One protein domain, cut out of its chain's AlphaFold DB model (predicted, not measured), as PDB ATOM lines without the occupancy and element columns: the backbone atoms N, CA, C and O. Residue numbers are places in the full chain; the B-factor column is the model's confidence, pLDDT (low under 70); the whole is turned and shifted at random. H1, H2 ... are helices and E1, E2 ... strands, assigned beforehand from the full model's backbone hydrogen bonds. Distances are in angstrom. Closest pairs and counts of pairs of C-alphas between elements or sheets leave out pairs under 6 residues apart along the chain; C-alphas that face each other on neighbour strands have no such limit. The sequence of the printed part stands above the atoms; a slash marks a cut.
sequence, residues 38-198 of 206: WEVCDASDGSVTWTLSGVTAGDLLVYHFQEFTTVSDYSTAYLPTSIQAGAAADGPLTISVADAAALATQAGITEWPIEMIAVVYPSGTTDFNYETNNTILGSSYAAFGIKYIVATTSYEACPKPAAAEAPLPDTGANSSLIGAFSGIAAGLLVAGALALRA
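What this domain is: This is residues 38 to 198 of the 206 residues of the protein "LPXTG cell wall anchor domain-containing protein" of Actinobacteria bacterium (UniProt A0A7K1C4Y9). A five-stranded, twisted sheet has the two-strand sheet E2 E5 partly face to face with it, a loose sandwich, while H1 crosses over E3 at a side of that sandwich. The hairpin E8 E9 lies at one end of the body, and H2 starts beside E4 and becomes an arm whose residues 183 to 198 stick out. You have 161 residues, with nine named strands and two named helices in the order E1 E2 E3 E4 E5 H1 E6 E7 E8 E9 H2. The large sheet runs E1 E7 E6 E3 E4, mixed; the class is mixed, helices and strands. The whole is compact, with a radius of gyration of the C-alphas of 17.1 A and spans of 61, 42 and 33 A.

Where its parts are: Find C-alpha 38 at (-73.881, 15.482, -20.893), where E1, residues 38 to 40, begins. Next come E2, residues 47 to 52, then E3, residues 60 to 70, 31.0 A long, and E4, residues 75 to 87, 30.8 A, which bends by 71 degrees at residue 80. E5, residues 91 to 96, is followed at once by H1, residues 97 to 106, 14.2 A, from C-alpha 97 at (-69.789, 25.818, -21.756). Read on to E6, residues 114 to 121, 21.7 A, and E7, residues 138 to 144, 20.0 A. E7 runs on into E8, residues 146 to 149, at 74 degrees; E9 is residues 154 to 157. H2, residues 175 to 198, 35.3 A, ends at C-alpha 198 (-77.436, 46.056, 20.915).

How they stand to each other: Look first at E1 and E7, parallel, with N 40 and O 143 2.9 A apart. The hairpin E6 and E7 is antiparallel, N 116 to O 142 being 2.8 A. E6 and E3 are antiparallel, N 64 to O 117 2.8 A, and so is the hairpin E3 and E4, N 63 to O 83 2.8 A. E2 and E5 are antiparallel, N 50 to O 93 3.0 A; their sheet and the large one form a sandwich, two sheets face to face, 9.0 A centre to centre. H1 is on the large sheet, two layers with a helix on one face, at a height over the sheet of 7.7 A; it lies over E3 and runs across the strands, at 79 degrees to E3 on the local plane. The hairpin E8 and E9 has N 147 and O 156 2.9 A apart. H2 only grazes the large sheet with residues 175 to 182; its closest C-alphas to E4 are Ser 175 and Gln 84, 6.1 A. In H1 every O i to N i+4 pair is within hydrogen-bond range; in H2, 16 of 20.

The domain as a whole: The C-alphas farthest apart, Ala 151 and Ala 198, are 61.7 A apart. The printed part has no cut; the long links are E6 to E7 and E9 to H2. Mean pLDDT of the printed part is 72.5, and residues 38, 85, 91 and 162 to 198 are under 70.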
ATOM      1  N   TRP A  38     -74.715  14.947 -19.828       64.69
ATOM      2  CA  TRP A  38     -73.881  15.482 -20.893       64.69
ATOM      3  C   TRP A  38     -72.570  16.000 -20.318       64.69
ATOM      4  O   TRP A  38     -72.574  16.955 -19.548       64.69
ATOM      5  N   GLU A  39     -71.454  15.396 -20.706       75.88
ATOM      6  CA  GLU A  39     -70.121  15.834 -20.293       75.88
ATOM      7  C   GLU A  39     -69.504  16.739 -21.357       75.88
ATOM      8  O   GLU A  39     -69.317  16.335 -22.508       75.88
ATOM      9  N   VAL A  40     -69.178  17.974 -20.975       80.81
ATOM     10  CA  VAL A  40     -68.577  18.958 -21.881       80.81
ATOM     11  C   VAL A  40     -67.350  19.570 -21.226       80.81
ATOM     12  O   VAL A  40     -67.451  20.282 -20.228       80.81
ATOM     13  N   CYS A  41     -66.178  19.308 -21.797       82.12
ATOM     14  CA  CYS A  41     -64.899  19.695 -21.212       82.12
ATOM     15  C   CYS A  41     -64.617  21.186 -21.407       82.12
ATOM     16  O   CYS A  41     -64.351  21.910 -20.448       82.12
ATOM     17  N   ASP A  42     -64.688  21.665 -22.647       76.69
ATOM     18  CA  ASP A  42     -64.388  23.051 -22.991       76.69
ATOM     19  C   ASP A  42     -65.173  23.528 -24.224       76.69
ATOM     20  O   ASP A  42     -66.017  22.822 -24.774       76.69
ATOM     21  N   ALA A  43     -64.908  24.762 -24.664       73.25
ATOM     22  CA  ALA A  43     -65.604  25.369 -25.796       73.25
ATOM     23  C   ALA A  43     -65.445  24.595 -27.122       73.25
ATOM     24  O   ALA A  43     -66.250  24.794 -28.032       73.25
ATOM     25  N   SER A  44     -64.427  23.737 -27.260       75.38
ATOM     26  CA  SER A  44     -64.216  22.928 -28.466       75.38
ATOM     27  C   SER A  44     -65.177  21.742 -28.570       75.38
ATOM     28  O   SER A  44     -65.465  21.305 -29.683       75.38
ATOM     29  N   ASP A  45     -65.744  21.298 -27.445       72.94
ATOM     30  CA  ASP A  45     -66.784  20.263 -27.402       72.94
ATOM     31  C   ASP A  45     -68.166  20.804 -27.824       72.94
ATOM     32  O   ASP A  45     -69.091  20.039 -28.093       72.94
ATOM     33  N   GLY A  46     -68.308  22.128 -27.945       77.44
ATOM     34  CA  GLY A  46     -69.506  22.776 -28.464       77.44
ATOM     35  C   GLY A  46     -70.559  23.059 -27.394       77.44
ATOM     36  O   GLY A  46     -70.341  23.846 -26.471       77.44
ATOM     37  N   SER A  47     -71.766  22.531 -27.585       80.62
ATOM     38  CA  SER A  47     -72.926  22.827 -26.739       80.62
ATOM     39  C   SER A  47     -73.745  21.576 -26.490       80.62
ATOM     40  O   SER A  47     -73.871  20.722 -27.366       80.62
ATOM     41  N   VAL A  48     -74.351  21.514 -25.313       82.06
ATOM     42  CA  VAL A  48     -75.351  20.506 -24.983       82.06
ATOM     43  C   VAL A  48     -76.691  20.951 -25.538       82.06
ATOM     44  O   VAL A  48     -77.029  22.127 -25.436       82.06
ATOM     45  N   THR A  49     -77.462  20.033 -26.120       81.38
ATOM     46  CA  THR A  49     -78.858  20.293 -26.484       81.38
ATOM     47  C   THR A  49     -79.744  19.189 -25.938       81.38
ATOM     48  O   THR A  49     -79.625  18.048 -26.370       81.38
ATOM     49  N   TRP A  50     -80.661  19.541 -25.040       78.75
ATOM     50  CA  TRP A  50     -81.733  18.653 -24.584       78.75
ATOM     51  C   TRP A  50     -83.087  19.190 -25.044       78.75
ATOM     52  O   TRP A  50     -83.231  20.369 -25.365       78.75
ATOM     53  N   THR A  51     -84.093  18.320 -25.110       77.31
ATOM     54  CA  THR A  51     -85.455  18.714 -25.497       77.31
ATOM     55  C   THR A  51     -86.340  18.762 -24.264       77.31
ATOM     56  O   THR A  51     -86.528  17.747 -23.597       77.31
ATOM     57  N   LEU A  52     -86.910  19.931 -23.980       75.12
ATOM     58  CA  LEU A  52     -87.978  20.064 -22.996       75.12
ATOM     59  C   LEU A  52     -89.291  19.692 -23.684       75.12
ATOM     60  O   LEU A  52     -89.624  20.272 -24.716       75.12
ATOM     61  N   SER A  53     -90.005  18.708 -23.139       72.88
ATOM     62  CA  SER A  53     -91.272  18.227 -23.695       72.88
ATOM     63  C   SER A  53     -92.418  18.394 -22.707       72.88
ATOM     64  O   SER A  53     -92.244  18.127 -21.519       72.88
ATOM     65  N   GLY A  54     -93.606  18.735 -23.203       73.81
ATOM     66  CA  GLY A  54     -94.820  18.787 -22.377       73.81
ATOM     67  C   GLY A  54     -94.918  20.045 -21.516       73.81
ATOM     68  O   GLY A  54     -95.646  20.061 -20.525       73.81
ATOM     69  N   VAL A  55     -94.194  21.094 -21.905       80.56
ATOM     70  CA  VAL A  55     -94.198  22.397 -21.239       80.56
ATOM     71  C   VAL A  55     -95.460  23.170 -21.614       80.56
ATOM     72  O   VAL A  55     -95.819  23.282 -22.788       80.56
ATOM     73  N   THR A  56     -96.129  23.742 -20.618       81.31
ATOM     74  CA  THR A  56     -97.309  24.588 -20.803       81.31
ATOM     75  C   THR A  56     -96.982  26.068 -20.615       81.31
ATOM     76  O   THR A  56     -95.980  26.455 -20.013       81.31
ATOM     77  N   ALA A  57     -97.834  26.939 -21.162       78.88
ATOM     78  CA  ALA A  57     -97.640  28.378 -21.034       78.88
ATOM     79  C   ALA A  57     -97.706  28.811 -19.558       78.88
ATOM     80  O   ALA A  57     -98.731  28.638 -18.902       78.88
ATOM     81  N   GLY A  58     -96.631  29.433 -19.072       74.19
ATOM     82  CA  GLY A  58     -96.507  29.900 -17.688       74.19
ATOM     83  C   GLY A  58     -95.653  29.002 -16.793       74.19
ATOM     84  O   GLY A  58     -95.345  29.417 -15.673       74.19
ATOM     85  N   ASP A  59     -95.242  27.828 -17.273       81.69
ATOM     86  CA  ASP A  59     -94.230  27.016 -16.601       81.69
ATOM     87  C   ASP A  59     -92.882  27.740 -16.586       81.69
ATOM     88  O   ASP A  59     -92.593  28.601 -17.424       81.69
ATOM     89  N   LEU A  60     -92.068  27.418 -15.587       82.81
ATOM     90  CA  LEU A  60     -90.834  28.127 -15.284       82.81
ATOM     91  C   LEU A  60     -89.639  27.221 -15.526       82.81
ATOM     92  O   LEU A  60     -89.623  26.081 -15.069       82.81
ATOM     93  N   LEU A  61     -88.623  27.754 -16.198       84.56
ATOM     94  CA  LEU A  61     -87.329  27.096 -16.317       84.56
ATOM     95  C   LEU A  61     -86.408  27.600 -15.208       84.56
ATOM     96  O   LEU A  61     -86.258  28.811 -15.028       84.56
ATOM     97  N   VAL A  62     -85.787  26.684 -14.472       85.31
ATOM     98  CA  VAL A  62     -84.855  26.996 -13.386       85.31
ATOM     99  C   VAL A  62     -83.593  26.159 -13.544       85.31
ATOM    100  O   VAL A  62     -83.661  24.962 -13.802       85.31
ATOM    101  N   TYR A  63     -82.436  26.792 -13.388       86.81
ATOM    102  CA  TYR A  63     -81.133  26.146 -13.366       86.81
ATOM    103  C   TYR A  63     -80.660  25.986 -11.927       86.81
ATOM    104  O   TYR A  63     -80.545  26.971 -11.193       86.81
ATOM    105  N   HIS A  64     -80.371  24.753 -11.537       88.75
ATOM    106  CA  HIS A  64     -79.691  24.415 -10.293       88.75
ATOM    107  C   HIS A  64     -78.263  24.008 -10.601       88.75
ATOM    108  O   HIS A  64     -77.954  23.578 -11.714       88.75
ATOM    109  N   PHE A  65     -77.407  24.128  -9.598       89.19
ATOM    110  CA  PHE A  65     -76.004  23.799  -9.734       89.19
ATOM    111  C   PHE A  65     -75.563  22.866  -8.617       89.19
ATOM    112  O   PHE A  65     -76.049  22.941  -7.486       89.19
ATOM    113  N   GLN A  66     -74.601  22.017  -8.939       90.38
ATOM    114  CA  GLN A  66     -73.851  21.230  -7.981       90.38
ATOM    115  C   GLN A  66     -72.357  21.488  -8.175       90.38
ATOM    116  O   GLN A  66     -71.887  21.730  -9.292       90.38
ATOM    117  N   GLU A  67     -71.607  21.426  -7.080       89.69
ATOM    118  CA  GLU A  67     -70.147  21.407  -7.128       89.69
ATOM    119  C   GLU A  67     -69.646  19.969  -7.221       89.69
ATOM    120  O   GLU A  67     -70.228  19.061  -6.630       89.69
ATOM    121  N   PHE A  68     -68.533  19.748  -7.917       87.94
ATOM    122  CA  PHE A  68     -67.840  18.467  -7.837       87.94
ATOM    123  C   PHE A  68     -67.048  18.389  -6.531       87.94
ATOM    124  O   PHE A  68     -66.091  19.135  -6.330       87.94
ATOM    125  N   THR A  69     -67.406  17.445  -5.661       88.75
ATOM    126  CA  THR A  69     -66.628  17.140  -4.453       88.75
ATOM    127  C   THR A  69     -65.375  16.344  -4.796       88.75
ATOM    128  O   THR A  69     -64.319  16.551  -4.201       88.75
ATOM    129  N   THR A  70     -65.477  15.436  -5.770       87.94
ATOM    130  CA  THR A  70     -64.361  14.651  -6.300       87.94
ATOM    131  C   THR A  70     -64.553  14.474  -7.796       87.94
ATOM    132  O   THR A  70     -65.474  13.788  -8.234       87.94
ATOM    133  N   VAL A  71     -63.662  15.075  -8.587       86.94
ATOM    134  CA  VAL A  71     -63.737  14.990 -10.051       86.94
ATOM    135  C   VAL A  71     -63.464  13.567 -10.525       86.94
ATOM    136  O   VAL A  71     -64.276  13.042 -11.269       86.94
ATOM    137  N   SER A  72     -62.396  12.910 -10.050       83.75
ATOM    138  CA  SER A  72     -61.936  11.609 -10.578       83.75
ATOM    139  C   SER A  72     -63.003  10.516 -10.632       83.75
ATOM    140  O   SER A  72     -62.933   9.661 -11.514       83.75
ATOM    141  N   ASP A  73     -63.989  10.588  -9.735       82.31
ATOM    142  CA  ASP A  73     -65.007   9.561  -9.511       82.31
ATOM    143  C   ASP A  73     -66.431  10.068  -9.829       82.31
ATOM    144  O   ASP A  73     -67.397   9.389  -9.497       82.31
ATOM    145  N   TYR A  74     -66.569  11.251 -10.451       83.81
ATOM    146  CA  TYR A  74     -67.856  11.924 -10.707       83.81
ATOM    147  C   TYR A  74     -68.709  12.013  -9.433       83.81
ATOM    148  O   TYR A  74     -69.791  11.445  -9.321       83.81
ATOM    149  N   SER A  75     -68.194  12.685  -8.407       86.06
ATOM    150  CA  SER A  75     -68.956  12.924  -7.182       86.06
ATOM    151  C   SER A  75     -69.291  14.397  -7.051       86.06
ATOM    152  O   SER A  75     -68.394  15.244  -7.069       86.06
ATOM    153  N   THR A  76     -70.576  14.692  -6.878       86.06
ATOM    154  CA  THR A  76     -71.125  16.044  -6.795       86.06
ATOM    155  C   THR A  76     -71.868  16.281  -5.478       86.06
ATOM    156  O   THR A  76     -72.247  15.344  -4.769       86.06
ATOM    157  N   ALA A  77     -72.021  17.549  -5.105       84.81
ATOM    158  CA  ALA A  77     -72.812  17.991  -3.968       84.81
ATOM    159  C   ALA A  77     -73.713  19.158  -4.368       84.81
ATOM    160  O   ALA A  77     -73.277  20.121  -5.002       84.81
ATOM    161  N   TYR A  78     -74.974  19.079  -3.947       81.12
ATOM    162  CA  TYR A  78     -75.961  20.115  -4.206       81.12
ATOM    163  C   TYR A  78     -75.542  21.467  -3.621       81.12
ATOM    164  O   TYR A  78     -75.245  21.579  -2.427       81.12
ATOM    165  N   LEU A  79     -75.605  22.510  -4.452       78.38
ATOM    166  CA  LEU A  79     -75.504  23.890  -4.004       78.38
ATOM    167  C   LEU A  79     -76.923  24.439  -3.799       78.38
ATOM    168  O   LEU A  79     -77.743  24.337  -4.709       78.38
ATOM    169  N   PRO A  80     -77.238  25.098  -2.667       71.31
ATOM    170  CA  PRO A  80     -78.561  25.675  -2.396       71.31
ATOM    171  C   PRO A  80     -78.869  26.930  -3.237       71.31
ATOM    172  O   PRO A  80     -79.627  27.805  -2.815       71.31
ATOM    173  N   THR A  81     -78.269  27.029  -4.419       76.56
ATOM    174  CA  THR A  81     -78.305  28.176  -5.313       76.56
ATOM    175  C   THR A  81     -78.956  27.770  -6.628       76.56
ATOM    176  O   THR A  81     -78.569  26.783  -7.254       76.56
ATOM    177  N   SER A  82     -79.929  28.563  -7.070       80.06
ATOM    178  CA  SER A  82     -80.625  28.369  -8.338       80.06
ATOM    179  C   SER A  82     -80.911  29.699  -9.035       80.06
ATOM    180  O   SER A  82     -80.921  30.763  -8.409       80.06
ATOM    181  N   ILE A  83     -81.135  29.641 -10.348       80.31
ATOM    182  CA  ILE A  83     -81.514  30.784 -11.184       80.31
ATOM    183  C   ILE A  83     -82.758  30.424 -11.970       80.31
ATOM    184  O   ILE A  83     -82.762  29.442 -12.700       80.31
ATOM    185  N   GLN A  84     -83.787  31.260 -11.909       78.56
ATOM    186  CA  GLN A  84     -84.923  31.144 -12.816       78.56
ATOM    187  C   GLN A  84     -84.625  31.865 -14.135       78.56
ATOM    188  O   GLN A  84     -84.297  33.050 -14.147       78.56
ATOM    189  N   ALA A  85     -84.790  31.150 -15.241       67.31
ATOM    190  CA  ALA A  85     -84.521  31.601 -16.602       67.31
ATOM    191  C   ALA A  85     -85.774  32.106 -17.341       67.31
ATOM    192  O   ALA A  85     -85.785  32.200 -18.559       67.31
ATOM    193  N   GLY A  86     -86.844  32.440 -16.616       70.38
ATOM    194  CA  GLY A  86     -88.098  32.913 -17.203       70.38
ATOM    195  C   GLY A  86     -89.064  31.782 -17.577       70.38
ATOM    196  O   GLY A  86     -89.154  30.778 -16.867       70.38
ATOM    197  N   ALA A  87     -89.853  32.000 -18.634       73.56
ATOM    198  CA  ALA A  87     -90.863  31.047 -19.092       73.56
ATOM    199  C   ALA A  87     -90.200  29.863 -19.804       73.56
ATOM    200  O   ALA A  87     -89.394  30.056 -20.714       73.56
ATOM    201  N   ALA A  88     -90.567  28.646 -19.414       77.94
ATOM    202  CA  ALA A  88     -90.158  27.450 -20.126       77.94
ATOM    203  C   ALA A  88     -90.851  27.393 -21.500       77.94
ATOM    204  O   ALA A  88     -92.002  27.812 -21.657       77.94
ATOM    205  N   ALA A  89     -90.144  26.859 -22.494       73.56
ATOM    206  CA  ALA A  89     -90.666  26.633 -23.833       73.56
ATOM    207  C   ALA A  89     -90.539  25.154 -24.200       73.56
ATOM    208  O   ALA A  89     -89.543  24.512 -23.869       73.56
ATOM    209  N   ASP A  90     -91.551  24.638 -24.894       74.75
ATOM    210  CA  ASP A  90     -91.513  23.306 -25.493       74.75
ATOM    211  C   ASP A  90     -90.532  23.320 -26.675       74.75
ATOM    212  O   ASP A  90     -90.609  24.200 -27.542       74.75
ATOM    213  N   GLY A  91     -89.594  22.372 -26.708       69.00
ATOM    214  CA  GLY A  91     -88.577  22.275 -27.753       69.00
ATOM    215  C   GLY A  91     -87.129  22.245 -27.246       69.00
ATOM    216  O   GLY A  91     -86.874  21.987 -26.067       69.00
ATOM    217  N   PRO A  92     -86.153  22.434 -28.155       74.75
ATOM    218  CA  PRO A  92     -84.743  22.289 -27.830       74.75
ATOM    219  C   PRO A  92     -84.241  23.450 -26.970       74.75
ATOM    220  O   PRO A  92     -84.446  24.621 -27.295       74.75
ATOM    221  N   LEU A  93     -83.513  23.106 -25.914       76.56
ATOM    222  CA  LEU A  93     -82.720  24.013 -25.104       76.56
ATOM    223  C   LEU A  93     -81.243  23.683 -25.318       76.56
ATOM    224  O   LEU A  93     -80.794  22.580 -25.009       76.56
ATOM    225  N   THR A  94     -80.502  24.648 -25.857       81.75
ATOM    226  CA  THR A  94     -79.069  24.521 -26.132       81.75
ATOM    227  C   THR A  94     -78.273  25.387 -25.166       81.75
ATOM    228  O   THR A  94     -78.550  26.578 -25.047       81.75
ATOM    229  N   ILE A  95     -77.275  24.799 -24.505       82.38
ATOM    230  CA  ILE A  95     -76.394  25.470 -23.545       82.38
ATOM    231  C   ILE A  95     -74.935  25.153 -23.883       82.38
ATOM    232  O   ILE A  95     -74.528  23.990 -23.925       82.38
ATOM    233  N   SER A  96     -74.134  26.191 -24.123       84.31
ATOM    234  CA  SER A  96     -72.684  26.062 -24.284       84.31
ATOM    235  C   SER A  96     -71.949  26.076 -22.940       84.31
ATOM    236  O   SER A  96     -72.492  26.490 -21.915       84.31
ATOM    237  N   VAL A  97     -70.666  25.695 -22.942       83.75
ATOM    238  CA  VAL A  97     -69.789  25.818 -21.756       83.75
ATOM    239  C   VAL A  97     -69.715  27.265 -21.255       83.75
ATOM    240  O   VAL A  97     -69.672  27.513 -20.051       83.75
ATOM    241  N   ALA A  98     -69.721  28.230 -22.178       82.38
ATOM    242  CA  ALA A  98     -69.699  29.647 -21.844       82.38
ATOM    243  C   ALA A  98     -71.010  30.100 -21.184       82.38
ATOM    244  O   ALA A  98     -70.962  30.823 -20.189       82.38
ATOM    245  N   ASP A  99     -72.157  29.632 -21.687       85.06
ATOM    246  CA  ASP A  99     -73.470  29.931 -21.106       85.06
ATOM    247  C   ASP A  99     -73.585  29.347 -19.695       85.06
ATOM    248  O   ASP A  99     -73.973  30.053 -18.767       85.06
ATOM    249  N   ALA A 100     -73.173  28.089 -19.505       86.31
ATOM    250  CA  ALA A 100     -73.163  27.442 -18.194       86.31
ATOM    251  C   ALA A 100     -72.266  28.189 -17.193       86.31
ATOM    252  O   ALA A 100     -72.677  28.451 -16.063       86.31
ATOM    253  N   ALA A 101     -71.063  28.604 -17.611       85.25
ATOM    254  CA  ALA A 101     -70.163  29.392 -16.771       85.25
ATOM    255  C   ALA A 101     -70.734  30.782 -16.430       85.25
ATOM    256  O   ALA A 101     -70.548  31.271 -15.310       85.25
ATOM    257  N   ALA A 102     -71.432  31.422 -17.371       82.69
ATOM    258  CA  ALA A 102     -72.064  32.720 -17.161       82.69
ATOM    259  C   ALA A 102     -73.270  32.619 -16.212       82.69
ATOM    260  O   ALA A 102     -73.377  33.419 -15.281       82.69
ATOM    261  N   LEU A 103     -74.119  31.599 -16.380       84.38
ATOM    262  CA  LEU A 103     -75.224  31.301 -15.466       84.38
ATOM    263  C   LEU A 103     -74.694  30.978 -14.062       84.38
ATOM    264  O   LEU A 103     -75.126  31.593 -13.097       84.38
ATOM    265  N   ALA A 104     -73.683  30.117 -13.926       83.50
ATOM    266  CA  ALA A 104     -73.061  29.848 -12.628       83.50
ATOM    267  C   ALA A 104     -72.524  31.135 -11.970       83.50
ATOM    268  O   ALA A 104     -72.785  31.404 -10.799       83.50
ATOM    269  N   THR A 105     -71.864  31.999 -12.745       83.00
ATOM    270  CA  THR A 105     -71.373  33.296 -12.249       83.00
ATOM    271  C   THR A 105     -72.517  34.204 -11.787       83.00
ATOM    272  O   THR A 105     -72.398  34.853 -10.748       83.00
ATOM    273  N   GLN A 106     -73.647  34.229 -12.502       79.69
ATOM    274  CA  GLN A 106     -74.849  34.969 -12.098       79.69
ATOM    275  C   GLN A 106     -75.434  34.443 -10.777       79.69
ATOM    276  O   GLN A 106     -75.947  35.223  -9.975       79.69
ATOM    277  N   ALA A 107     -75.309  33.141 -10.528       78.50
ATOM    278  CA  ALA A 107     -75.680  32.486  -9.275       78.50
ATOM    279  C   ALA A 107     -74.687  32.791  -8.134       78.50
ATOM    280  O   ALA A 107     -74.950  32.456  -6.982       78.50
ATOM    281  N   GLY A 108     -73.554  33.440  -8.421       81.31
ATOM    282  CA  GLY A 108     -72.471  33.649  -7.461       81.31
ATOM    283  C   GLY A 108     -71.585  32.418  -7.258       81.31
ATOM    284  O   GLY A 108     -70.819  32.383  -6.298       81.31
ATOM    285  N   ILE A 109     -71.676  31.430  -8.149       83.19
ATOM    286  CA  ILE A 109     -70.885  30.198  -8.132       83.19
ATOM    287  C   ILE A 109     -69.570  30.470  -8.858       83.19
ATOM    288  O   ILE A 109     -69.533  30.879 -10.025       83.19
ATOM    289  N   THR A 110     -68.468  30.269  -8.147       82.81
ATOM    290  CA  THR A 110     -67.111  30.473  -8.679       82.81
ATOM    291  C   THR A 110     -66.388  29.163  -8.953       82.81
ATOM    292  O   THR A 110     -65.428  29.151  -9.730       82.81
ATOM    293  N   GLU A 111     -66.914  28.086  -8.383       86.06
ATOM    294  CA  GLU A 111     -66.499  26.703  -8.501       86.06
ATOM    295  C   GLU A 111     -66.466  26.273  -9.973       86.06
ATOM    296  O   GLU A 111     -67.198  26.781 -10.830       86.06
ATOM    297  N   TRP A 112     -65.532  25.380 -10.278       87.38
ATOM    298  CA  TRP A 112     -65.383  24.751 -11.580       87.38
ATOM    299  C   TRP A 112     -64.552  23.475 -11.413       87.38
ATOM    300  O   TRP A 112     -63.513  23.542 -10.748       87.38
ATOM    301  N   PRO A 113     -64.930  22.343 -12.022       91.81
ATOM    302  CA  PRO A 113     -66.125  22.110 -12.844       91.81
ATOM    303  C   PRO A 113     -67.446  22.229 -12.075       91.81
ATOM    304  O   PRO A 113     -67.452  22.285 -10.846       91.81
ATOM    305  N   ILE A 114     -68.556  22.266 -12.810       90.38
ATOM    306  CA  ILE A 114     -69.914  22.341 -12.257       90.38
ATOM    307  C   ILE A 114     -70.820  21.318 -12.928       90.38
ATOM    308  O   ILE A 114     -70.685  21.046 -14.122       90.38
ATOM    309  N   GLU A 115     -71.774  20.789 -12.178       90.69
ATOM    310  CA  GLU A 115     -72.930  20.110 -12.757       90.69
ATOM    311  C   GLU A 115     -74.115  21.071 -12.726       90.69
ATOM    312  O   GLU A 115     -74.358  21.756 -11.732       90.69
ATOM    313  N   MET A 116     -74.820  21.173 -13.846       89.38
ATOM    314  CA  MET A 116     -75.979  22.032 -14.019       89.38
ATOM    315  C   MET A 116     -77.209  21.178 -14.289       89.38
ATOM    316  O   MET A 116     -77.171  20.228 -15.070       89.38
ATOM    317  N   ILE A 117     -78.318  21.569 -13.675       87.62
ATOM    318  CA  ILE A 117     -79.586  20.859 -13.748       87.62
ATOM    319  C   ILE A 117     -80.640  21.852 -14.208       87.62
ATOM    320  O   ILE A 117     -80.974  22.796 -13.493       87.62
ATOM    321  N   ALA A 118     -81.151  21.658 -15.417       86.38
ATOM    322  CA  ALA A 118     -82.269  22.420 -15.945       86.38
ATOM    323  C   ALA A 118     -83.570  21.741 -15.514       86.38
ATOM    324  O   ALA A 118     -83.818  20.599 -15.886       86.38
ATOM    325  N   VAL A 119     -84.396  22.436 -14.737       85.88
ATOM    326  CA  VAL A 119     -85.638  21.908 -14.165       85.88
ATOM    327  C   VAL A 119     -86.812  22.758 -14.622       85.88
ATOM    328  O   VAL A 119     -86.771  23.990 -14.568       85.88
ATOM    329  N   VAL A 120     -87.876  22.092 -15.064       85.56
ATOM    330  CA  VAL A 120     -89.144  22.736 -15.400       85.56
ATOM    331  C   VAL A 120     -90.097  22.598 -14.224       85.56
ATOM    332  O   VAL A 120     -90.431  21.491 -13.795       85.56
ATOM    333  N   TYR A 121     -90.564  23.736 -13.732       82.31
ATOM    334  CA  TYR A 121     -91.532  23.827 -12.652       82.31
ATOM    335  C   TYR A 121     -92.896  24.283 -13.176       82.31
ATOM    336  O   TYR A 121     -92.945  25.177 -14.027       82.31
ATOM    337  N   PRO A 122     -94.006  23.749 -12.635       84.56
ATOM    338  CA  PRO A 122     -95.336  24.241 -12.949       84.56
ATOM    339  C   PRO A 122     -95.488  25.726 -12.627       84.56
ATOM    340  O   PRO A 122     -94.909  26.236 -11.655       84.56
ATOM    341  N   SER A 123     -96.345  26.409 -13.382       80.88
ATOM    342  CA  SER A 123     -96.756  27.776 -13.041       80.88
ATOM    343  C   SER A 123     -97.228  27.888 -11.577       80.88
ATOM    344  O   SER A 123     -97.957  27.039 -11.063       80.88
ATOM    345  N   GLY A 124     -96.797  28.946 -10.882       79.88
ATOM    346  CA  GLY A 124     -97.162  29.189  -9.480       79.88
ATOM    347  C   GLY A 124     -96.323  28.441  -8.437       79.88
ATOM    348  O   GLY A 124     -96.595  28.584  -7.245       79.88
ATOM    349  N   THR A 125     -95.297  27.694  -8.853       81.31
ATOM    350  CA  THR A 125     -94.307  27.114  -7.933       81.31
ATOM    351  C   THR A 125     -93.642  28.192  -7.074       81.31
ATOM    352  O   THR A 125     -93.210  29.227  -7.579       81.31
ATOM    353  N   THR A 126     -93.545  27.931  -5.770       80.62
ATOM    354  CA  THR A 126     -92.862  28.800  -4.795       80.62
ATOM    355  C   THR A 126     -91.674  28.131  -4.107       80.62
ATOM    356  O   THR A 126     -90.865  28.826  -3.496       80.62
ATOM    357  N   ASP A 127     -91.555  26.806  -4.210       82.44
ATOM    358  CA  ASP A 127     -90.429  26.024  -3.705       82.44
ATOM    359  C   ASP A 127     -89.594  25.514  -4.883       82.44
ATOM    360  O   ASP A 127     -90.020  24.633  -5.626       82.44
ATOM    361  N   PHE A 128     -88.401  26.073  -5.055       82.19
ATOM    362  CA  PHE A 128     -87.462  25.686  -6.106       82.19
ATOM    363  C   PHE A 128     -86.336  24.811  -5.552       82.19
ATOM    364  O   PHE A 128     -85.174  24.985  -5.902       82.19
ATOM    365  N   ASN A 129     -86.636  23.895  -4.637       83.19
ATOM    366  CA  ASN A 129     -85.687  22.863  -4.239       83.19
ATOM    367  C   ASN A 129     -85.931  21.587  -5.055       83.19
ATOM    368  O   ASN A 129     -86.863  20.848  -4.756       83.19
ATOM    369  N   TYR A 130     -85.130  21.316  -6.092       81.12
ATOM    370  CA  TYR A 130     -85.367  20.147  -6.955       81.12
ATOM    371  C   TYR A 130     -85.154  18.802  -6.236       81.12
ATOM    372  O   TYR A 130     -85.778  17.821  -6.620       81.12
ATOM    373  N   GLU A 131     -84.333  18.757  -5.179       80.50
ATOM    374  CA  GLU A 131     -84.080  17.533  -4.397       80.50
ATOM    375  C   GLU A 131     -85.310  17.103  -3.588       80.50
ATOM    376  O   GLU A 131     -85.523  15.922  -3.321       80.50
ATOM    377  N   THR A 132     -86.133  18.068  -3.164       79.81
ATOM    378  CA  THR A 132     -87.279  17.807  -2.278       79.81
ATOM    379  C   THR A 132     -88.631  18.096  -2.913       79.81
ATOM    380  O   THR A 132     -89.662  17.709  -2.357       79.81
ATOM    381  N   ASN A 133     -88.662  18.796  -4.046       77.69
ATOM    382  CA  ASN A 133     -89.900  19.161  -4.709       77.69
ATOM    383  C   ASN A 133     -90.365  18.044  -5.658       77.69
ATOM    384  O   ASN A 133     -89.857  17.872  -6.760       77.69
ATOM    385  N   ASN A 134     -91.437  17.359  -5.261       76.00
ATOM    386  CA  ASN A 134     -92.052  16.271  -6.028       76.00
ATOM    387  C   ASN A 134     -92.987  16.736  -7.165       76.00
ATOM    388  O   ASN A 134     -93.726  15.925  -7.717       76.00
ATOM    389  N   THR A 135     -93.028  18.034  -7.474       81.81
ATOM    390  CA  THR A 135     -93.929  18.628  -8.482       81.81
ATOM    391  C   THR A 135     -93.211  19.085  -9.750       81.81
ATOM    392  O   THR A 135     -93.833  19.718 -10.599       81.81
ATOM    393  N   ILE A 136     -91.922  18.761  -9.901       83.25
ATOM    394  CA  ILE A 136     -91.171  19.052 -11.127       83.25
ATOM    395  C   ILE A 136     -91.807  18.347 -12.332       83.25
ATOM    396  O   ILE A 136     -92.240  17.197 -12.241       83.25
ATOM    397  N   LEU A 137     -91.878  19.047 -13.464       79.62
ATOM    398  CA  LEU A 137     -92.426  18.512 -14.716       79.62
ATOM    399  C   LEU A 137     -91.370  17.745 -15.516       79.62
ATOM    400  O   LEU A 137     -91.700  16.828 -16.262       79.62
ATOM    401  N   GLY A 138     -90.103  18.114 -15.345       80.19
ATOM    402  CA  GLY A 138     -88.970  17.454 -15.974       80.19
ATOM    403  C   GLY A 138     -87.650  18.064 -15.527       80.19
ATOM    404  O   GLY A 138     -87.609  19.206 -15.061       80.19
ATOM    405  N   SER A 139     -86.577  17.295 -15.680       81.31
ATOM    406  CA  SER A 139     -85.210  17.718 -15.389       81.31
ATOM    407  C   SER A 139     -84.243  17.192 -16.443       81.31
ATOM    408  O   SER A 139     -84.443  16.104 -16.981       81.31
ATOM    409  N   SER A 140     -83.180  17.939 -16.715       81.44
ATOM    410  CA  SER A 140     -82.066  17.517 -17.567       81.44
ATOM    411  C   SER A 140     -80.747  17.943 -16.933       81.44
ATOM    412  O   SER A 140     -80.687  18.999 -16.304       81.44
ATOM    413  N   TYR A 141     -79.708  17.127 -17.098       83.62
ATOM    414  CA  TYR A 141     -78.438  17.257 -16.382       83.62
ATOM    415  C   TYR A 141     -77.293  17.444 -17.375       83.62
ATOM    416  O   TYR A 141     -77.271  16.843 -18.446       83.62
ATOM    417  N   ALA A 142     -76.323  18.281 -17.032       86.00
ATOM    418  CA  ALA A 142     -75.106  18.435 -17.815       86.00
ATOM    419  C   ALA A 142     -73.938  18.821 -16.909       86.00
ATOM    420  O   ALA A 142     -74.038  19.758 -16.117       86.00
ATOM    421  N   ALA A 143     -72.816  18.128 -17.059       88.44
ATOM    422  CA  ALA A 143     -71.564  18.462 -16.408       88.44
ATOM    423  C   ALA A 143     -70.661  19.263 -17.344       88.44
ATOM    424  O   ALA A 143     -70.326  18.844 -18.454       88.44
ATOM    425  N   PHE A 144     -70.227  20.420 -16.857       88.56
ATOM    426  CA  PHE A 144     -69.366  21.341 -17.579       88.56
ATOM    427  C   PHE A 144     -68.000  21.427 -16.908       88.56
ATOM    428  O   PHE A 144     -67.888  21.583 -15.690       88.56
ATOM    429  N   GLY A 145     -66.949  21.372 -17.722       88.62
ATOM    430  CA  GLY A 145     -65.573  21.443 -17.256       88.62
ATOM    431  C   GLY A 145     -64.972  20.105 -16.860       88.62
ATOM    432  O   GLY A 145     -63.970  20.107 -16.149       88.62
ATOM    433  N   ILE A 146     -65.549  18.981 -17.280       86.00
ATOM    434  CA  ILE A 146     -64.973  17.653 -17.047       86.00
ATOM    435  C   ILE A 146     -64.830  16.866 -18.339       86.00
ATOM    436  O   ILE A 146     -65.492  17.143 -19.340       86.00
ATOM    437  N   LYS A 147     -63.957  15.866 -18.294       83.50
ATOM    438  CA  LYS A 147     -63.748  14.922 -19.382       83.50
ATOM    439  C   LYS A 147     -63.567  13.515 -18.850       83.50
ATOM    440  O   LYS A 147     -62.694  13.298 -18.006       83.50
ATOM    441  N   TYR A 148     -64.292  12.556 -19.417       81.81
ATOM    442  CA  TYR A 148     -64.025  11.145 -19.173       81.81
ATOM    443  C   TYR A 148     -62.757  10.660 -19.889       81.81
ATOM    444  O   TYR A 148     -62.578  10.796 -21.106       81.81
ATOM    445  N   ILE A 149     -61.865  10.030 -19.128       78.62
ATOM    446  CA  ILE A 149     -60.622   9.432 -19.605       78.62
ATOM    447  C   ILE A 149     -60.792   7.913 -19.651       78.62
ATOM    448  O   ILE A 149     -60.600   7.204 -18.664       78.62
ATOM    449  N   VAL A 150     -61.086   7.394 -20.847       77.50
ATOM    450  CA  VAL A 150     -61.314   5.955 -21.093       77.50
ATOM    451  C   VAL A 150     -60.149   5.083 -20.608       77.50
ATOM    452  O   VAL A 150     -60.363   3.992 -20.091       77.50
ATOM    453  N   ALA A 151     -58.909   5.558 -20.759       75.94
ATOM    454  CA  ALA A 151     -57.713   4.784 -20.425       75.94
ATOM    455  C   ALA A 151     -57.574   4.479 -18.924       75.94
ATOM    456  O   ALA A 151     -57.017   3.447 -18.559       75.94
ATOM    457  N   THR A 152     -58.057   5.377 -18.068       75.50
ATOM    458  CA  THR A 152     -57.962   5.281 -16.604       75.50
ATOM    459  C   THR A 152     -59.323   5.099 -15.943       75.50
ATOM    460  O   THR A 152     -59.389   5.009 -14.720       75.50
ATOM    461  N   THR A 153     -60.399   5.042 -16.737       80.44
ATOM    462  CA  THR A 153     -61.791   4.975 -16.270       80.44
ATOM    463  C   THR A 153     -62.085   6.012 -15.183       80.44
ATOM    464  O   THR A 153     -62.660   5.688 -14.152       80.44
ATOM    465  N   SER A 154     -61.624   7.246 -15.394       79.12
ATOM    466  CA  SER A 154     -61.720   8.351 -14.430       79.12
ATOM    467  C   SER A 154     -62.024   9.658 -15.150       79.12
ATOM    468  O   SER A 154     -61.931   9.707 -16.378       79.12
ATOM    469  N   TYR A 155     -62.349  10.710 -14.404       84.06
ATOM    470  CA  TYR A 155     -62.579  12.037 -14.974       84.06
ATOM    471  C   TYR A 155     -61.460  13.014 -14.628       84.06
ATOM    472  O   TYR A 155     -60.847  12.954 -13.560       84.06
ATOM    473  N   GLU A 156     -61.233  13.962 -15.527       85.44
ATOM    474  CA  GLU A 156     -60.305  15.071 -15.329       85.44
ATOM    475  C   GLU A 156     -61.024  16.409 -15.479       85.44
ATOM    476  O   GLU A 156     -61.964  16.543 -16.264       85.44
ATOM    477  N   ALA A 157     -60.567  17.406 -14.720       88.62
ATOM    478  CA  ALA A 157     -61.082  18.763 -14.807       88.62
ATOM    479  C   ALA A 157     -60.450  19.504 -15.989       88.62
ATOM    480  O   ALA A 157     -59.234  19.483 -16.194       88.62
ATOM    481  N   CYS A 158     -61.286  20.220 -16.720       86.62
ATOM    482  CA  CYS A 158     -60.919  21.055 -17.845       86.62
ATOM    483  C   CYS A 158     -60.859  22.531 -17.430       86.62
ATOM    484  O   CYS A 158     -61.526  22.935 -16.472       86.62
ATOM    485  N   PRO A 159     -60.072  23.370 -18.125       82.19
ATOM    486  CA  PRO A 159     -59.976  24.787 -17.800       82.19
ATOM    487  C   PRO A 159     -61.339  25.488 -17.861       82.19
ATOM    488  O   PRO A 159     -62.096  25.307 -18.814       82.19
ATOM    489  N   LYS A 160     -61.624  26.342 -16.873       78.00
ATOM    490  CA  LYS A 160     -62.794  27.228 -16.909       78.00
ATOM    491  C   LYS A 160     -62.685  28.159 -18.124       78.00
ATOM    492  O   LYS A 160     -61.619  28.760 -18.306       78.00
ATOM    493  N   PRO A 161     -63.738  28.317 -18.947       74.94
ATOM    494  CA  PRO A 161     -63.696  29.273 -20.046       74.94
ATOM    495  C   PRO A 161     -63.494  30.692 -19.501       74.94
ATOM    496  O   PRO A 161     -63.994  31.046 -18.429       74.94
ATOM    497  N   ALA A 162     -62.780  31.530 -20.256       65.75
ATOM    498  CA  ALA A 162     -62.817  32.967 -20.014       65.75
ATOM    499  C   ALA A 162     -64.278  33.430 -20.140       65.75
ATOM    500  O   ALA A 162     -64.960  33.030 -21.084       65.75
ATOM    501  N   ALA A 163     -64.764  34.213 -19.173       54.94
ATOM    502  CA  ALA A 163     -66.166  34.617 -19.121       54.94
ATOM    503  C   ALA A 163     -66.595  35.246 -20.457       54.94
ATOM    504  O   ALA A 163     -65.988  36.217 -20.913       54.94
ATOM    505  N   ALA A 164     -67.622  34.680 -21.093       51.19
ATOM    506  CA  ALA A 164     -68.219  35.293 -22.267       51.19
ATOM    507  C   ALA A 164     -69.123  36.452 -21.823       51.19
ATOM    508  O   ALA A 164     -69.997  36.274 -20.982       51.19
ATOM    509  N   GLU A 165     -68.942  37.630 -22.425       43.38
ATOM    510  CA  GLU A 165     -69.820  38.806 -22.268       43.38
ATOM    511  C   GLU A 165     -71.137  38.677 -23.069       43.38
ATOM    512  O   GLU A 165     -71.774  39.678 -23.401       43.38
ATOM    513  N   ALA A 166     -71.539  37.462 -23.454       41.34
ATOM    514  CA  ALA A 166     -72.749  37.273 -24.242       41.34
ATOM    515  C   ALA A 166     -73.997  37.584 -23.393       41.34
ATOM    516  O   ALA A 166     -74.031  37.240 -22.207       41.34
ATOM    517  N   PRO A 167     -75.031  38.230 -23.967       46.25
ATOM    518  CA  PRO A 167     -76.296  38.402 -23.275       46.25
ATOM    519  C   PRO A 167     -76.865  37.016 -22.965       46.25
ATOM    520  O   PRO A 167     -77.132  36.231 -23.873       46.25
ATOM    521  N   LEU A 168     -76.997  36.733 -21.669       52.53
ATOM    522  CA  LEU A 168     -77.597  35.514 -21.139       52.53
ATOM    523  C   LEU A 168     -78.962  35.260 -21.807       52.53
ATOM    524  O   LEU A 168     -79.655  36.235 -22.126       52.53
ATOM    525  N   PRO A 169     -79.380  33.992 -21.993       50.75
ATOM    526  CA  PRO A 169     -80.746  33.691 -22.408       50.75
ATOM    527  C   PRO A 169     -81.706  34.433 -21.474       50.75
ATOM    528  O   PRO A 169     -81.528  34.393 -20.257       50.75
ATOM    529  N   ASP A 170     -82.635  35.194 -22.064       45.25
ATOM    530  CA  ASP A 170     -83.515  36.144 -21.378       45.25
ATOM    531  C   ASP A 170     -84.088  35.527 -20.100       45.25
ATOM    532  O   ASP A 170     -85.025  34.739 -20.133       45.25
ATOM    533  N   THR A 171     -83.508  35.902 -18.958       46.69
ATOM    534  CA  THR A 171     -83.906  35.400 -17.634       46.69
ATOM    535  C   THR A 171     -85.322  35.852 -17.223       46.69
ATOM    536  O   THR A 171     -85.774  35.595 -16.104       46.69
ATOM    537  N   GLY A 172     -86.043  36.528 -18.124       39.94
ATOM    538  CA  GLY A 172     -87.345  37.122 -17.902       39.94
ATOM    539  C   GLY A 172     -87.256  38.305 -16.941       39.94
ATOM    540  O   GLY A 172     -86.355  38.420 -16.112       39.94
ATOM    541  N   ALA A 173     -88.256  39.184 -16.972       39.91
ATOM    542  CA  ALA A 173     -88.362  40.317 -16.044       39.91
ATOM    543  C   ALA A 173     -88.410  39.919 -14.541       39.91
ATOM    544  O   ALA A 173     -88.392  40.789 -13.671       39.91
ATOM    545  N   ASN A 174     -88.440  38.617 -14.230       40.66
ATOM    546  CA  ASN A 174     -88.567  38.053 -12.886       40.66
ATOM    547  C   ASN A 174     -87.222  37.657 -12.240       40.66
ATOM    548  O   ASN A 174     -87.184  37.404 -11.036       40.66
ATOM    549  N   SER A 175     -86.110  37.635 -12.981       38.50
ATOM    550  CA  SER A 175     -84.791  37.228 -12.456       38.50
ATOM    551  C   SER A 175     -84.159  38.222 -11.480       38.50
ATOM    552  O   SER A 175     -83.325  37.851 -10.652       38.50
ATOM    553  N   SER A 176     -84.612  39.478 -11.505       38.66
ATOM    554  CA  SER A 176     -84.178  40.526 -10.573       38.66
ATOM    555  C   SER A 176     -84.588  40.274  -9.114       38.66
ATOM    556  O   SER A 176     -84.046  40.909  -8.209       38.66
ATOM    557  N   LEU A 177     -85.500  39.327  -8.858       39.88
ATOM    558  CA  LEU A 177     -85.950  38.982  -7.508       39.88
ATOM    559  C   LEU A 177     -85.175  37.816  -6.872       39.88
ATOM    560  O   LEU A 177     -85.158  37.712  -5.651       39.88
ATOM    561  N   ILE A 178     -84.482  36.965  -7.636       42.94
ATOM    562  CA  ILE A 178     -83.908  35.720  -7.078       42.94
ATOM    563  C   ILE A 178     -82.495  35.910  -6.526       42.94
ATOM    564  O   ILE A 178     -82.192  35.380  -5.458       42.94
ATOM    565  N   GLY A 179     -81.698  36.813  -7.108       37.47
ATOM    566  CA  GLY A 179     -80.493  37.324  -6.436       37.47
ATOM    567  C   GLY A 179     -80.802  38.062  -5.122       37.47
ATOM    568  O   GLY A 179     -79.917  38.260  -4.291       37.47
ATOM    569  N   ALA A 180     -82.066  38.446  -4.898       38.50
ATOM    570  CA  ALA A 180     -82.496  39.114  -3.679       38.50
ATOM    571  C   ALA A 180     -82.891  38.136  -2.557       38.50
ATOM    572  O   ALA A 180     -82.738  38.497  -1.396       38.50
ATOM    573  N   PHE A 181     -83.334  36.902  -2.822       35.94
ATOM    574  CA  PHE A 181     -83.804  36.023  -1.735       35.94
ATOM    575  C   PHE A 181     -82.674  35.368  -0.921       35.94
ATOM    576  O   PHE A 181     -82.820  35.227   0.296       35.94
ATOM    577  N   SER A 182     -81.512  35.082  -1.515       36.34
ATOM    578  CA  SER A 182     -80.325  34.625  -0.768       36.34
ATOM    579  C   SER A 182     -79.617  35.778  -0.034       36.34
ATOM    580  O   SER A 182     -79.195  35.627   1.116       36.34
ATOM    581  N   GLY A 183     -79.580  36.976  -0.632       33.00
ATOM    582  CA  GLY A 183     -79.039  38.189  -0.006       33.00
ATOM    583  C   GLY A 183     -79.907  38.754   1.127       33.00
ATOM    584  O   GLY A 183     -79.378  39.206   2.144       33.00
ATOM    585  N   ILE A 184     -81.239  38.694   1.008       35.81
ATOM    586  CA  ILE A 184     -82.171  39.162   2.048       35.81
ATOM    587  C   ILE A 184     -82.165  38.212   3.253       35.81
ATOM    588  O   ILE A 184     -82.215  38.689   4.387       35.81
ATOM    589  N   ALA A 185     -82.018  36.898   3.052       30.69
ATOM    590  CA  ALA A 185     -81.872  35.945   4.155       30.69
ATOM    591  C   ALA A 185     -80.565  36.168   4.946       30.69
ATOM    592  O   ALA A 185     -80.590  36.219   6.179       30.69
ATOM    593  N   ALA A 186     -79.438  36.401   4.260       32.59
ATOM    594  CA  ALA A 186     -78.166  36.740   4.906       32.59
ATOM    595  C   ALA A 186     -78.199  38.130   5.577       32.59
ATOM    596  O   ALA A 186     -77.721  38.295   6.703       32.59
ATOM    597  N   GLY A 187     -78.829  39.121   4.940       30.92
ATOM    598  CA  GLY A 187     -79.006  40.470   5.483       30.92
ATOM    599  C   GLY A 187     -79.901  40.514   6.727       30.92
ATOM    600  O   GLY A 187     -79.569  41.203   7.693       30.92
ATOM    601  N   LEU A 188     -80.993  39.741   6.758       35.06
ATOM    602  CA  LEU A 188     -81.885  39.634   7.920       35.06
ATOM    603  C   LEU A 188     -81.241  38.872   9.086       35.06
ATOM    604  O   LEU A 188     -81.448  39.254  10.238       35.06
ATOM    605  N   LEU A 189     -80.410  37.858   8.821       38.34
ATOM    606  CA  LEU A 189     -79.653  37.156   9.866       38.34
ATOM    607  C   LEU A 189     -78.573  38.049  10.498       38.34
ATOM    608  O   LEU A 189     -78.421  38.059  11.723       38.34
ATOM    609  N   VAL A 190     -77.875  38.866   9.700       42.84
ATOM    610  CA  VAL A 190     -76.868  39.819  10.204       42.84
ATOM    611  C   VAL A 190     -77.524  40.997  10.939       42.84
ATOM    612  O   VAL A 190     -77.072  41.368  12.026       42.84
ATOM    613  N   ALA A 191     -78.628  41.543  10.420       41.47
ATOM    614  CA  ALA A 191     -79.386  42.606  11.088       41.47
ATOM    615  C   ALA A 191     -80.042  42.120  12.395       41.47
ATOM    616  O   ALA A 191     -79.997  42.823  13.409       41.47
ATOM    617  N   GLY A 192     -80.576  40.894  12.416       37.78
ATOM    618  CA  GLY A 192     -81.132  40.258  13.613       37.78
ATOM    619  C   GLY A 192     -80.078  40.000  14.695       37.78
ATOM    620  O   GLY A 192     -80.301  40.310  15.868       37.78
ATOM    621  N   ALA A 193     -78.889  39.521  14.311       45.59
ATOM    622  CA  ALA A 193     -77.774  39.312  15.236       45.59
ATOM    623  C   ALA A 193     -77.237  40.628  15.832       45.59
ATOM    624  O   ALA A 193     -76.886  40.675  17.015       45.59
ATOM    625  N   LEU A 194     -77.213  41.717  15.055       45.28
ATOM    626  CA  LEU A 194     -76.813  43.050  15.525       45.28
ATOM    627  C   LEU A 194     -77.855  43.684  16.461       45.28
ATOM    628  O   LEU A 194     -77.475  44.253  17.488       45.28
ATOM    629  N   ALA A 195     -79.150  43.526  16.174       47.22
ATOM    630  CA  ALA A 195     -80.229  44.027  17.029       47.22
ATOM    631  C   ALA A 195     -80.244  43.339  18.409       47.22
ATOM    632  O   ALA A 195     -80.307  44.010  19.442       47.22
ATOM    633  N   LEU A 196     -80.075  42.012  18.454       45.75
ATOM    634  CA  LEU A 196     -79.979  41.244  19.705       45.75
ATOM    635  C   LEU A 196     -78.743  41.613  20.544       45.75
ATOM    636  O   LEU A 196     -78.809  41.638  21.777       45.75
ATOM    637  N   ARG A 197     -77.618  41.948  19.899       46.00
ATOM    638  CA  ARG A 197     -76.384  42.367  20.587       46.00
ATOM    639  C   ARG A 197     -76.476  43.792  21.142       46.00
ATOM    640  O   ARG A 197     -75.917  44.058  22.207       46.00
ATOM    641  N   ALA A 198     -77.191  44.688  20.458       49.56
ATOM    642  CA  ALA A 198     -77.436  46.056  20.915       49.56
ATOM    643  C   ALA A 198     -78.403  46.105  22.111       49.56
ATOM    644  O   ALA A 198     -78.135  46.808  23.085       49.56
TER     645      ALA A 198